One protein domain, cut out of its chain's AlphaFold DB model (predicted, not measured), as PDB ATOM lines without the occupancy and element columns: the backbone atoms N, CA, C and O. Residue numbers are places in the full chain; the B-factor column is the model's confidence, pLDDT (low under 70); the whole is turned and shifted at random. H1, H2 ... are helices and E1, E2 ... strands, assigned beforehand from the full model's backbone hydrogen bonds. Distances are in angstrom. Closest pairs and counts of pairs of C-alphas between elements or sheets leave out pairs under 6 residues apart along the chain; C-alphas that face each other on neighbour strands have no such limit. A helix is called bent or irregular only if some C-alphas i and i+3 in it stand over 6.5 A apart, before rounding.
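This is residues 121 to 154 and 161 to 203 of the 226 residues of the protein "Protein Y45F10D.1 putative" of Albugo laibachii Nc14 (UniProt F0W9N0). The body is a small sheet of three antiparallel strands, E1, E3 and E4, with the single helix H1 packed at its E4 end, and a long hooked arm, residues 139 to 154 with strand E2 in it, sticks out from the body. The hairpin of E3 and E4 runs well beyond these strands to a tip near Gly 173, and the opening residues 121 to 126 also stand free. The printed part has 77 residues, with four named strands and one named helix in the order E1, E2, E3, E4, H1; the sheet's order is E1, E3, E4, and the class is mixed, with 33 residues in named elements, under half. The whole is elongated, 52 by 30 by 18 A, and only just extended, close to loose, with a radius of gyration of the C-alphas of 17.6 A.

Begin at Gln 121 and go on to C-alpha 132 at (16.108, 49.703, 20.559), where E1, residues 132 to 135, begins. E2, residues 143 to 147, follows and spans 12.9 A. After the cut, find E3 at residues 164 to 168, 12.8 A long, and E4 at residues 180 to 183, 9.6 A long. H1, residues 188 to 202, runs 20.7 A from C-alpha 188 at (9.359, 62.182, 28.248) to C-alpha 202 at (17.604, 46.481, 38.881). It is only just irregular: C-alphas 197 and 200 are 6.55 A apart.

Start at the inner strand E3. E1 is its antiparallel neighbour at 155 degrees; look at N 134 and O 165, 3.1 A apart. E4 is its antiparallel neighbour at 152 degrees, with N 182 and O 166 at 2.8 A, and E3 and E4 form a hairpin. Between them, residues 171 to 172 pair antiparallel with residues 175 to 176. H1 is on the sheet, in two layers, a helix on one face of a sheet; its closest C-alphas to E4 are Thr 194 and Asp 180, 7.3 A apart. In H1, 8 of 11 O i to N i+4 pairs are within hydrogen-bond range. E2 pairs with no named strand and is apart from E1, E3, E4 and H1.

The two C-alphas farthest apart, those of Arg 149 and Gln 196, are 52.3 A from each other. Without the stretches that stand free, 55 residues span 33 by 25 by 16 A. Residues 155 to 160 are not printed, and C-alphas 154 and 161 are 19.2 A apart across this cut. The link from E3 to E4 is long, 11 residues. The mean pLDDT of the printed part is 70.9, and 33 residues are under 70, among them 121 to 141.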
ATOM      1  N   GLN A 121      32.637  53.963  16.836       65.50
ATOM      2  CA  GLN A 121      31.246  53.544  17.047       65.50
ATOM      3  C   GLN A 121      31.102  52.056  17.392       65.50
ATOM      4  O   GLN A 121      30.099  51.667  17.974       65.50
ATOM      5  N   VAL A 122      32.059  51.212  16.994       68.56
ATOM      6  CA  VAL A 122      32.070  49.791  17.381       68.56
ATOM      7  C   VAL A 122      32.485  49.633  18.844       68.56
ATOM      8  O   VAL A 122      31.857  48.861  19.559       68.56
ATOM      9  N   ARG A 123      33.500  50.383  19.293       64.50
ATOM     10  CA  ARG A 123      33.971  50.363  20.686       64.50
ATOM     11  C   ARG A 123      32.918  50.906  21.649       64.50
ATOM     12  O   ARG A 123      32.648  50.266  22.655       64.50
ATOM     13  N   ASP A 124      32.261  52.003  21.279       60.97
ATOM     14  CA  ASP A 124      31.227  52.636  22.109       60.97
ATOM     15  C   ASP A 124      29.993  51.731  22.323       60.97
ATOM     16  O   ASP A 124      29.256  51.901  23.286       60.97
ATOM     17  N   ARG A 125      29.764  50.737  21.451       60.91
ATOM     18  CA  ARG A 125      28.619  49.808  21.537       60.91
ATOM     19  C   ARG A 125      28.836  48.604  22.454       60.91
ATOM     20  O   ARG A 125      27.873  47.886  22.703       60.91
ATOM     21  N   LEU A 126      30.062  48.340  22.909       54.25
ATOM     22  CA  LEU A 126      30.365  47.149  23.711       54.25
ATOM     23  C   LEU A 126      29.997  47.319  25.201       54.25
ATOM     24  O   LEU A 126      29.879  46.322  25.901       54.25
ATOM     25  N   ASN A 127      29.753  48.556  25.658       47.44
ATOM     26  CA  ASN A 127      29.557  48.903  27.074       47.44
ATOM     27  C   ASN A 127      28.179  49.544  27.379       47.44
ATOM     28  O   ASN A 127      28.064  50.287  28.345       47.44
ATOM     29  N   TRP A 128      27.147  49.327  26.552       53.78
ATOM     30  CA  TRP A 128      25.968  50.214  26.488       53.78
ATOM     31  C   TRP A 128      24.630  49.540  26.915       53.78
ATOM     32  O   TRP A 128      24.352  48.414  26.501       53.78
ATOM     33  N   THR A 129      23.749  50.267  27.636       52.41
ATOM     34  CA  THR A 129      22.285  50.013  27.803       52.41
ATOM     35  C   THR A 129      21.411  50.830  26.835       52.41
ATOM     36  O   THR A 129      21.337  52.045  26.975       52.41
ATOM     37  N   ASP A 130      20.844  50.220  25.780       60.59
ATOM     38  CA  ASP A 130      20.281  50.959  24.626       60.59
ATOM     39  C   ASP A 130      18.769  50.787  24.487       60.59
ATOM     40  O   ASP A 130      18.245  49.678  24.618       60.59
ATOM     41  N   GLU A 131      18.084  51.868  24.118       60.09
ATOM     42  CA  GLU A 131      16.694  51.814  23.689       60.09
ATOM     43  C   GLU A 131      16.652  51.418  22.209       60.09
ATOM     44  O   GLU A 131      17.118  52.128  21.311       60.09
ATOM     45  N   LYS A 132      16.092  50.240  21.918       66.06
ATOM     46  CA  LYS A 132      16.108  49.703  20.559       66.06
ATOM     47  C   LYS A 132      14.749  49.876  19.907       66.06
ATOM     48  O   LYS A 132      13.791  49.156  20.181       66.06
ATOM     49  N   LYS A 133      14.693  50.769  18.922       63.22
ATOM     50  CA  LYS A 133      13.552  50.837  18.009       63.22
ATOM     51  C   LYS A 133      13.577  49.653  17.040       63.22
ATOM     52  O   LYS A 133      14.519  49.525  16.247       63.22
ATOM     53  N   TRP A 134      12.547  48.810  17.083       57.28
ATOM     54  CA  TRP A 134      12.389  47.680  16.170       57.28
ATOM     55  C   TRP A 134      11.339  48.009  15.113       57.28
ATOM     56  O   TRP A 134      10.209  48.396  15.404       57.28
ATOM     57  N   ASN A 135      11.717  47.837  13.851       60.88
ATOM     58  CA  ASN A 135      10.761  47.893  12.755       60.88
ATOM     59  C   ASN A 135      10.312  46.466  12.480       60.88
ATOM     60  O   ASN A 135      11.159  45.586  12.309       60.88
ATOM     61  N   MET A 136       9.000  46.250  12.405       55.91
ATOM     62  CA  MET A 136       8.450  44.945  12.026       55.91
ATOM     63  C   MET A 136       8.861  44.563  10.591       55.91
ATOM     64  O   MET A 136       9.078  43.394  10.287       55.91
ATOM     65  N   GLU A 137       9.075  45.557   9.726       51.62
ATOM     66  CA  GLU A 137       9.687  45.365   8.413       51.62
ATOM     67  C   GLU A 137      11.215  45.462   8.513       51.62
ATOM     68  O   GLU A 137      11.809  46.546   8.583       51.62
ATOM     69  N   GLY A 138      11.876  44.304   8.509       55.94
ATOM     70  CA  GLY A 138      13.318  44.232   8.295       55.94
ATOM     71  C   GLY A 138      13.687  44.753   6.900       55.94
ATOM     72  O   GLY A 138      12.858  44.725   5.990       55.94
ATOM     73  N   PRO A 139      14.926  45.229   6.675       54.00
ATOM     74  CA  PRO A 139      15.352  45.632   5.346       54.00
ATOM     75  C   PRO A 139      15.320  44.411   4.427       54.00
ATOM     76  O   PRO A 139      16.243  43.588   4.409       54.00
ATOM     77  N   ASP A 140      14.255  44.309   3.639       56.12
ATOM     78  CA  ASP A 140      14.177  43.363   2.549       56.12
ATOM     79  C   ASP A 140      15.188  43.771   1.495       56.12
ATOM     80  O   ASP A 140      14.961  44.587   0.604       56.12
ATOM     81  N   GLY A 141      16.395  43.244   1.674       57.66
ATOM     82  CA  GLY A 141      17.482  43.535   0.775       57.66
ATOM     83  C   GLY A 141      17.137  43.134  -0.652       57.66
ATOM     84  O   GLY A 141      16.703  42.014  -0.926       57.66
ATOM     85  N   TYR A 142      17.382  44.049  -1.578       70.06
ATOM     86  CA  TYR A 142      17.292  43.747  -2.995       70.06
ATOM     87  C   TYR A 142      18.444  42.814  -3.399       70.06
ATOM     88  O   TYR A 142      19.542  42.838  -2.831       70.06
ATOM     89  N   LYS A 143      18.188  41.934  -4.372       78.88
ATOM     90  CA  LYS A 143      19.224  41.092  -4.977       78.88
ATOM     91  C   LYS A 143      19.867  41.846  -6.135       78.88
ATOM     92  O   LYS A 143      19.168  42.311  -7.038       78.88
ATOM     93  N   GLN A 144      21.194  41.924  -6.142       84.06
ATOM     94  CA  GLN A 144      21.948  42.535  -7.233       84.06
ATOM     95  C   GLN A 144      23.138  41.678  -7.652       84.06
ATOM     96  O   GLN A 144      23.532  40.739  -6.957       84.06
ATOM     97  N   TRP A 145      23.711  42.013  -8.805       86.44
ATOM     98  CA  TRP A 145      24.980  41.443  -9.232       86.44
ATOM     99  C   TRP A 145      26.127  42.096  -8.461       86.44
ATOM    100  O   TRP A 145      26.237  43.316  -8.397       86.44
ATOM    101  N   ILE A 146      26.962  41.266  -7.847       84.44
ATOM    102  CA  ILE A 146      28.067  41.662  -6.979       84.44
ATOM    103  C   ILE A 146      29.372  41.224  -7.635       84.44
ATOM    104  O   ILE A 146      29.568  40.026  -7.851       84.44
ATOM    105  N   ASP A 147      30.266  42.174  -7.920       86.81
ATOM    106  CA  ASP A 147      31.665  41.843  -8.205       86.81
ATOM    107  C   ASP A 147      32.355  41.482  -6.888       86.81
ATOM    108  O   ASP A 147      32.467  42.303  -5.979       86.81
ATOM    109  N   THR A 148      32.787  40.229  -6.780       83.56
ATOM    110  CA  THR A 148      33.457  39.704  -5.582       83.56
ATOM    111  C   THR A 148      34.861  40.267  -5.372       83.56
ATOM    112  O   THR A 148      35.400  40.131  -4.276       83.56
ATOM    113  N   ARG A 149      35.447  40.912  -6.386       85.38
ATOM    114  CA  ARG A 149      36.786  41.515  -6.303       85.38
ATOM    115  C   ARG A 149      36.766  42.914  -5.693       85.38
ATOM    116  O   ARG A 149      37.779  43.366  -5.171       85.38
ATOM    117  N   ALA A 150      35.631  43.606  -5.763       74.12
ATOM    118  CA  ALA A 150      35.493  44.961  -5.251       74.12
ATOM    119  C   ALA A 150      34.994  44.948  -3.798       74.12
ATOM    120  O   ALA A 150      34.047  44.236  -3.458       74.12
ATOM    121  N   LYS A 151      35.584  45.790  -2.938       63.81
ATOM    122  CA  LYS A 151      34.984  46.111  -1.635       63.81
ATOM    123  C   LYS A 151      33.687  46.868  -1.895       63.81
ATOM    124  O   LYS A 151      33.713  48.006  -2.353       63.81
ATOM    125  N   GLN A 152      32.552  46.231  -1.632       61.38
ATOM    126  CA  GLN A 152      31.263  46.892  -1.780       61.38
ATOM    127  C   GLN A 152      31.081  47.956  -0.704       61.38
ATOM    128  O   GLN A 152      31.200  47.661   0.486       61.38
ATOM    129  N   SER A 153      30.726  49.171  -1.118       55.41
ATOM    130  CA  SER A 153      30.045  50.097  -0.225       55.41
ATOM    131  C   SER A 153      28.616  49.594  -0.055       55.41
ATOM    132  O   SER A 153      27.900  49.356  -1.026       55.41
ATOM    133  N   VAL A 154      28.212  49.361   1.190       58.22
ATOM    134  CA  VAL A 154      26.817  49.079   1.515       58.22
ATOM    135  C   VAL A 154      26.091  50.420   1.478       58.22
ATOM    136  O   VAL A 154      26.385  51.271   2.323       58.22
ATOM    137  N   GLY A 161      10.487  54.138   8.014       47.56
ATOM    138  CA  GLY A 161       9.196  54.048   7.326       47.56
ATOM    139  C   GLY A 161       8.640  52.634   7.488       47.56
ATOM    140  O   GLY A 161       9.167  51.713   6.875       47.56
ATOM    141  N   GLY A 162       7.674  52.470   8.389       58.62
ATOM    142  CA  GLY A 162       7.058  51.203   8.794       58.62
ATOM    143  C   GLY A 162       6.294  51.383  10.113       58.62
ATOM    144  O   GLY A 162       6.434  52.428  10.753       58.62
ATOM    145  N   VAL A 163       5.495  50.393  10.525       54.94
ATOM    146  CA  VAL A 163       4.909  50.356  11.879       54.94
ATOM    147  C   VAL A 163       6.044  50.111  12.874       54.94
ATOM    148  O   VAL A 163       6.820  49.163  12.741       54.94
ATOM    149  N   LEU A 164       6.190  51.042  13.809       58.78
ATOM    150  CA  LEU A 164       7.325  51.151  14.715       58.78
ATOM    151  C   LEU A 164       6.858  50.716  16.105       58.78
ATOM    152  O   LEU A 164       6.071  51.436  16.713       58.78
ATOM    153  N   PHE A 165       7.359  49.586  16.598       62.06
ATOM    154  CA  PHE A 165       7.253  49.225  18.013       62.06
ATOM    155  C   PHE A 165       8.590  49.550  18.675       62.06
ATOM    156  O   PHE A 165       9.662  49.232  18.145       62.06
ATOM    157  N   MET A 166       8.547  50.244  19.802       73.25
ATOM    158  CA  MET A 166       9.748  50.601  20.542       73.25
ATOM    159  C   MET A 166       9.861  49.623  21.709       73.25
ATOM    160  O   MET A 166       8.887  49.400  22.415       73.25
ATOM    161  N   ILE A 167      11.009  48.963  21.852       76.75
ATOM    162  CA  ILE A 167      11.244  48.042  22.967       76.75
ATOM    163  C   ILE A 167      12.334  48.657  23.827       76.75
ATOM    164  O   ILE A 167      13.421  48.969  23.327       76.75
ATOM    165  N   TRP A 168      12.038  48.807  25.110       79.69
ATOM    166  CA  TRP A 168      12.993  49.278  26.094       79.69
ATOM    167  C   TRP A 168      13.553  48.099  26.892       79.69
ATOM    168  O   TRP A 168      12.835  47.159  27.238       79.69
ATOM    169  N   GLY A 169      14.856  48.132  27.163       78.19
ATOM    170  CA  GLY A 169      15.535  47.135  27.977       78.19
ATOM    171  C   GLY A 169      16.938  47.586  28.361       78.19
ATOM    172  O   GLY A 169      17.675  48.136  27.546       78.19
ATOM    173  N   GLY A 170      17.316  47.327  29.605       75.75
ATOM    174  CA  GLY A 170      18.617  47.624  30.181       75.75
ATOM    175  C   GLY A 170      19.402  46.359  30.525       75.75
ATOM    176  O   GLY A 170      18.850  45.285  30.776       75.75
ATOM    177  N   PHE A 171      20.721  46.503  30.561       73.19
ATOM    178  CA  PHE A 171      21.681  45.459  30.910       73.19
ATOM    179  C   PHE A 171      22.714  46.040  31.880       73.19
ATOM    180  O   PHE A 171      23.309  47.072  31.605       73.19
ATOM    181  N   CYS A 172      22.962  45.388  33.008       68.62
ATOM    182  CA  CYS A 172      23.963  45.827  33.978       68.62
ATOM    183  C   CYS A 172      24.832  44.631  34.371       68.62
ATOM    184  O   CYS A 172      24.415  43.800  35.181       68.62
ATOM    185  N   GLY A 173      26.022  44.517  33.770       68.75
ATOM    186  CA  GLY A 173      26.891  43.349  33.941       68.75
ATOM    187  C   GLY A 173      26.156  42.056  33.572       68.75
ATOM    188  O   GLY A 173      25.703  41.902  32.438       68.75
ATOM    189  N   ASP A 174      25.974  41.170  34.550       70.38
ATOM    190  CA  ASP A 174      25.268  39.892  34.382       70.38
ATOM    191  C   ASP A 174      23.739  39.998  34.550       70.38
ATOM    192  O   ASP A 174      23.014  39.020  34.347       70.38
ATOM    193  N   ARG A 175      23.216  41.177  34.915       68.12
ATOM    194  CA  ARG A 175      21.784  41.418  35.152       68.12
ATOM    195  C   ARG A 175      21.113  42.061  33.943       68.12
ATOM    196  O   ARG A 175      21.706  42.866  33.229       68.12
ATOM    197  N   LYS A 176      19.844  41.719  33.728       77.19
ATOM    198  CA  LYS A 176      18.998  42.244  32.647       77.19
ATOM    199  C   LYS A 176      17.721  42.801  33.262       77.19
ATOM    200  O   LYS A 176      17.177  42.165  34.164       77.19
ATOM    201  N   THR A 177      17.250  43.951  32.794       77.50
ATOM    202  CA  THR A 177      15.935  44.459  33.199       77.50
ATOM    203  C   THR A 177      14.830  43.699  32.468       77.50
ATOM    204  O   THR A 177      15.061  43.045  31.446       77.50
ATOM    205  N   THR A 178      13.604  43.809  32.968       80.62
ATOM    206  CA  THR A 178      12.415  43.400  32.214       80.62
ATOM    207  C   THR A 178      12.298  44.236  30.939       80.62
ATOM    208  O   THR A 178      12.529  45.446  30.982       80.62
ATOM    209  N   LEU A 179      11.960  43.589  29.821       82.31
ATOM    210  CA  LEU A 179      11.671  44.277  28.564       82.31
ATOM    211  C   LEU A 179      10.301  44.947  28.647       82.31
ATOM    212  O   LEU A 179       9.344  44.306  29.082       82.31
ATOM    213  N   ASP A 180      10.220  46.187  28.178       81.38
ATOM    214  CA  ASP A 180       8.974  46.945  28.077       81.38
ATOM    215  C   ASP A 180       8.646  47.251  26.610       81.38
ATOM    216  O   ASP A 180       9.535  47.567  25.811       81.38
ATOM    217  N   PHE A 181       7.371  47.124  26.248       81.81
ATOM    218  CA  PHE A 181       6.871  47.378  24.898       81.81
ATOM    219  C   PHE A 181       6.174  48.737  24.878       81.81
ATOM    220  O   PHE A 181       5.067  48.905  25.383       81.81
ATOM    221  N   LEU A 182       6.830  49.713  24.259       79.44
ATOM    222  CA  LEU A 182       6.347  51.079  24.153       79.44
ATOM    223  C   LEU A 182       5.585  51.272  22.844       79.44
ATOM    224  O   LEU A 182       6.159  51.304  21.748       79.44
ATOM    225  N   ASP A 183       4.275  51.459  22.980       75.25
ATOM    226  CA  ASP A 183       3.400  51.745  21.853       75.25
ATOM    227  C   ASP A 183       3.440  53.227  21.449       75.25
ATOM    228  O   ASP A 183       3.248  54.159  22.249       75.25
ATOM    229  N   GLY A 184       3.637  53.439  20.145       75.56
ATOM    230  CA  GLY A 184       3.592  54.746  19.502       75.56
ATOM    231  C   GLY A 184       4.843  55.600  19.725       75.56
ATOM    232  O   GLY A 184       5.974  55.117  19.747       75.56
ATOM    233  N   ARG A 185       4.656  56.923  19.806       74.31
ATOM    234  CA  ARG A 185       5.755  57.872  20.036       74.31
ATOM    235  C   ARG A 185       6.117  57.892  21.521       74.31
ATOM    236  O   ARG A 185       5.251  58.153  22.356       74.31
ATOM    237  N   VAL A 186       7.395  57.674  21.825       76.31
ATOM    238  CA  VAL A 186       7.948  57.822  23.177       76.31
ATOM    239  C   VAL A 186       8.019  59.310  23.523       76.31
ATOM    240  O   VAL A 186       8.659  60.100  22.822       76.31
ATOM    241  N   THR A 187       7.291  59.698  24.565       81.75
ATOM    242  CA  THR A 187       7.326  61.026  25.189       81.75
ATOM    243  C   THR A 187       8.151  60.963  26.473       81.75
ATOM    244  O   THR A 187       8.386  59.874  26.994       81.75
ATOM    245  N   SER A 188       8.579  62.113  27.001       81.00
ATOM    246  CA  SER A 188       9.359  62.182  28.248       81.00
ATOM    247  C   SER A 188       8.646  61.508  29.424       81.00
ATOM    248  O   SER A 188       9.262  60.737  30.149       81.00
ATOM    249  N   ILE A 189       7.330  61.705  29.545       83.88
ATOM    250  CA  ILE A 189       6.496  61.095  30.596       83.88
ATOM    251  C   ILE A 189       6.527  59.564  30.513       83.88
ATOM    252  O   ILE A 189       6.763  58.891  31.513       83.88
ATOM    253  N   LYS A 190       6.325  59.003  29.311       83.88
ATOM    254  CA  LYS A 190       6.389  57.548  29.103       83.88
ATOM    255  C   LYS A 190       7.774  57.013  29.449       83.88
ATOM    256  O   LYS A 190       7.874  56.011  30.139       83.88
ATOM    257  N   TYR A 191       8.821  57.716  29.023       82.69
ATOM    258  CA  TYR A 191      10.199  57.330  29.310       82.69
ATOM    259  C   TYR A 191      10.498  57.317  30.817       82.69
ATOM    260  O   TYR A 191      11.037  56.336  31.321       82.69
ATOM    261  N   MET A 192      10.084  58.347  31.563       82.62
ATOM    262  CA  MET A 192      10.241  58.382  33.024       82.62
ATOM    263  C   MET A 192       9.518  57.225  33.716       82.62
ATOM    264  O   MET A 192      10.106  56.577  34.582       82.62
ATOM    265  N   ALA A 193       8.282  56.927  33.302       85.06
ATOM    266  CA  ALA A 193       7.527  55.796  33.834       85.06
ATOM    267  C   ALA A 193       8.244  54.460  33.564       85.06
ATOM    268  O   ALA A 193       8.348  53.620  34.455       85.06
ATOM    269  N   THR A 194       8.812  54.281  32.368       84.06
ATOM    270  CA  THR A 194       9.594  53.087  32.021       84.06
ATOM    271  C   THR A 194      10.853  52.957  32.882       84.06
ATOM    272  O   THR A 194      11.150  51.864  33.367       84.06
ATOM    273  N   LEU A 195      11.569  54.056  33.149       82.19
ATOM    274  CA  LEU A 195      12.732  54.041  34.045       82.19
ATOM    275  C   LEU A 195      12.343  53.689  35.488       82.19
ATOM    276  O   LEU A 195      13.005  52.868  36.121       82.19
ATOM    277  N   GLN A 196      11.262  54.267  36.008       83.81
ATOM    278  CA  GLN A 196      10.784  53.960  37.358       83.81
ATOM    279  C   GLN A 196      10.357  52.495  37.489       83.81
ATOM    280  O   GLN A 196      10.768  51.810  38.420       83.81
ATOM    281  N   ASN A 197       9.594  51.984  36.523       85.38
ATOM    282  CA  ASN A 197       9.020  50.644  36.612       85.38
ATOM    283  C   ASN A 197      10.028  49.532  36.305       85.38
ATOM    284  O   ASN A 197       9.961  48.461  36.910       85.38
ATOM    285  N   HIS A 198      10.949  49.756  35.365       81.56
ATOM    286  CA  HIS A 198      11.790  48.687  34.821       81.56
ATOM    287  C   HIS A 198      13.290  48.874  35.078       81.56
ATOM    288  O   HIS A 198      14.009  47.873  35.107       81.56
ATOM    289  N   LEU A 199      13.780  50.104  35.292       79.94
ATOM    290  CA  LEU A 199      15.194  50.349  35.602       79.94
ATOM    291  C   LEU A 199      15.462  50.346  37.110       79.94
ATOM    292  O   LEU A 199      16.350  49.619  37.553       79.94
ATOM    293  N   GLN A 200      14.700  51.116  37.897       79.25
ATOM    294  CA  GLN A 200      14.937  51.261  39.345       79.25
ATOM    295  C   GLN A 200      15.028  49.932  40.114       79.25
ATOM    296  O   GLN A 200      15.911  49.821  40.961       79.25
ATOM    297  N   PRO A 201      14.220  48.890  39.823       78.44
ATOM    298  CA  PRO A 201      14.322  47.621  40.550       78.44
ATOM    299  C   PRO A 201      15.660  46.889  40.357       78.44
ATOM    300  O   PRO A 201      16.032  46.051  41.175       78.44
ATOM    301  N   ALA A 202      16.370  47.167  39.263       70.56
ATOM    302  CA  ALA A 202      17.604  46.481  38.881       70.56
ATOM    303  C   ALA A 202      18.851  47.380  38.957       70.56
ATOM    304  O   ALA A 202      19.965  46.886  38.750       70.56
ATOM    305  N   PHE A 203      18.671  48.674  39.231       73.94
ATOM    306  CA  PHE A 203      19.705  49.695  39.129       73.94
ATOM    307  C   PHE A 203      19.950  50.365  40.478       73.94
ATOM    308  O   PHE A 203      19.039  50.916  41.088       73.94
TER     309      PHE A 203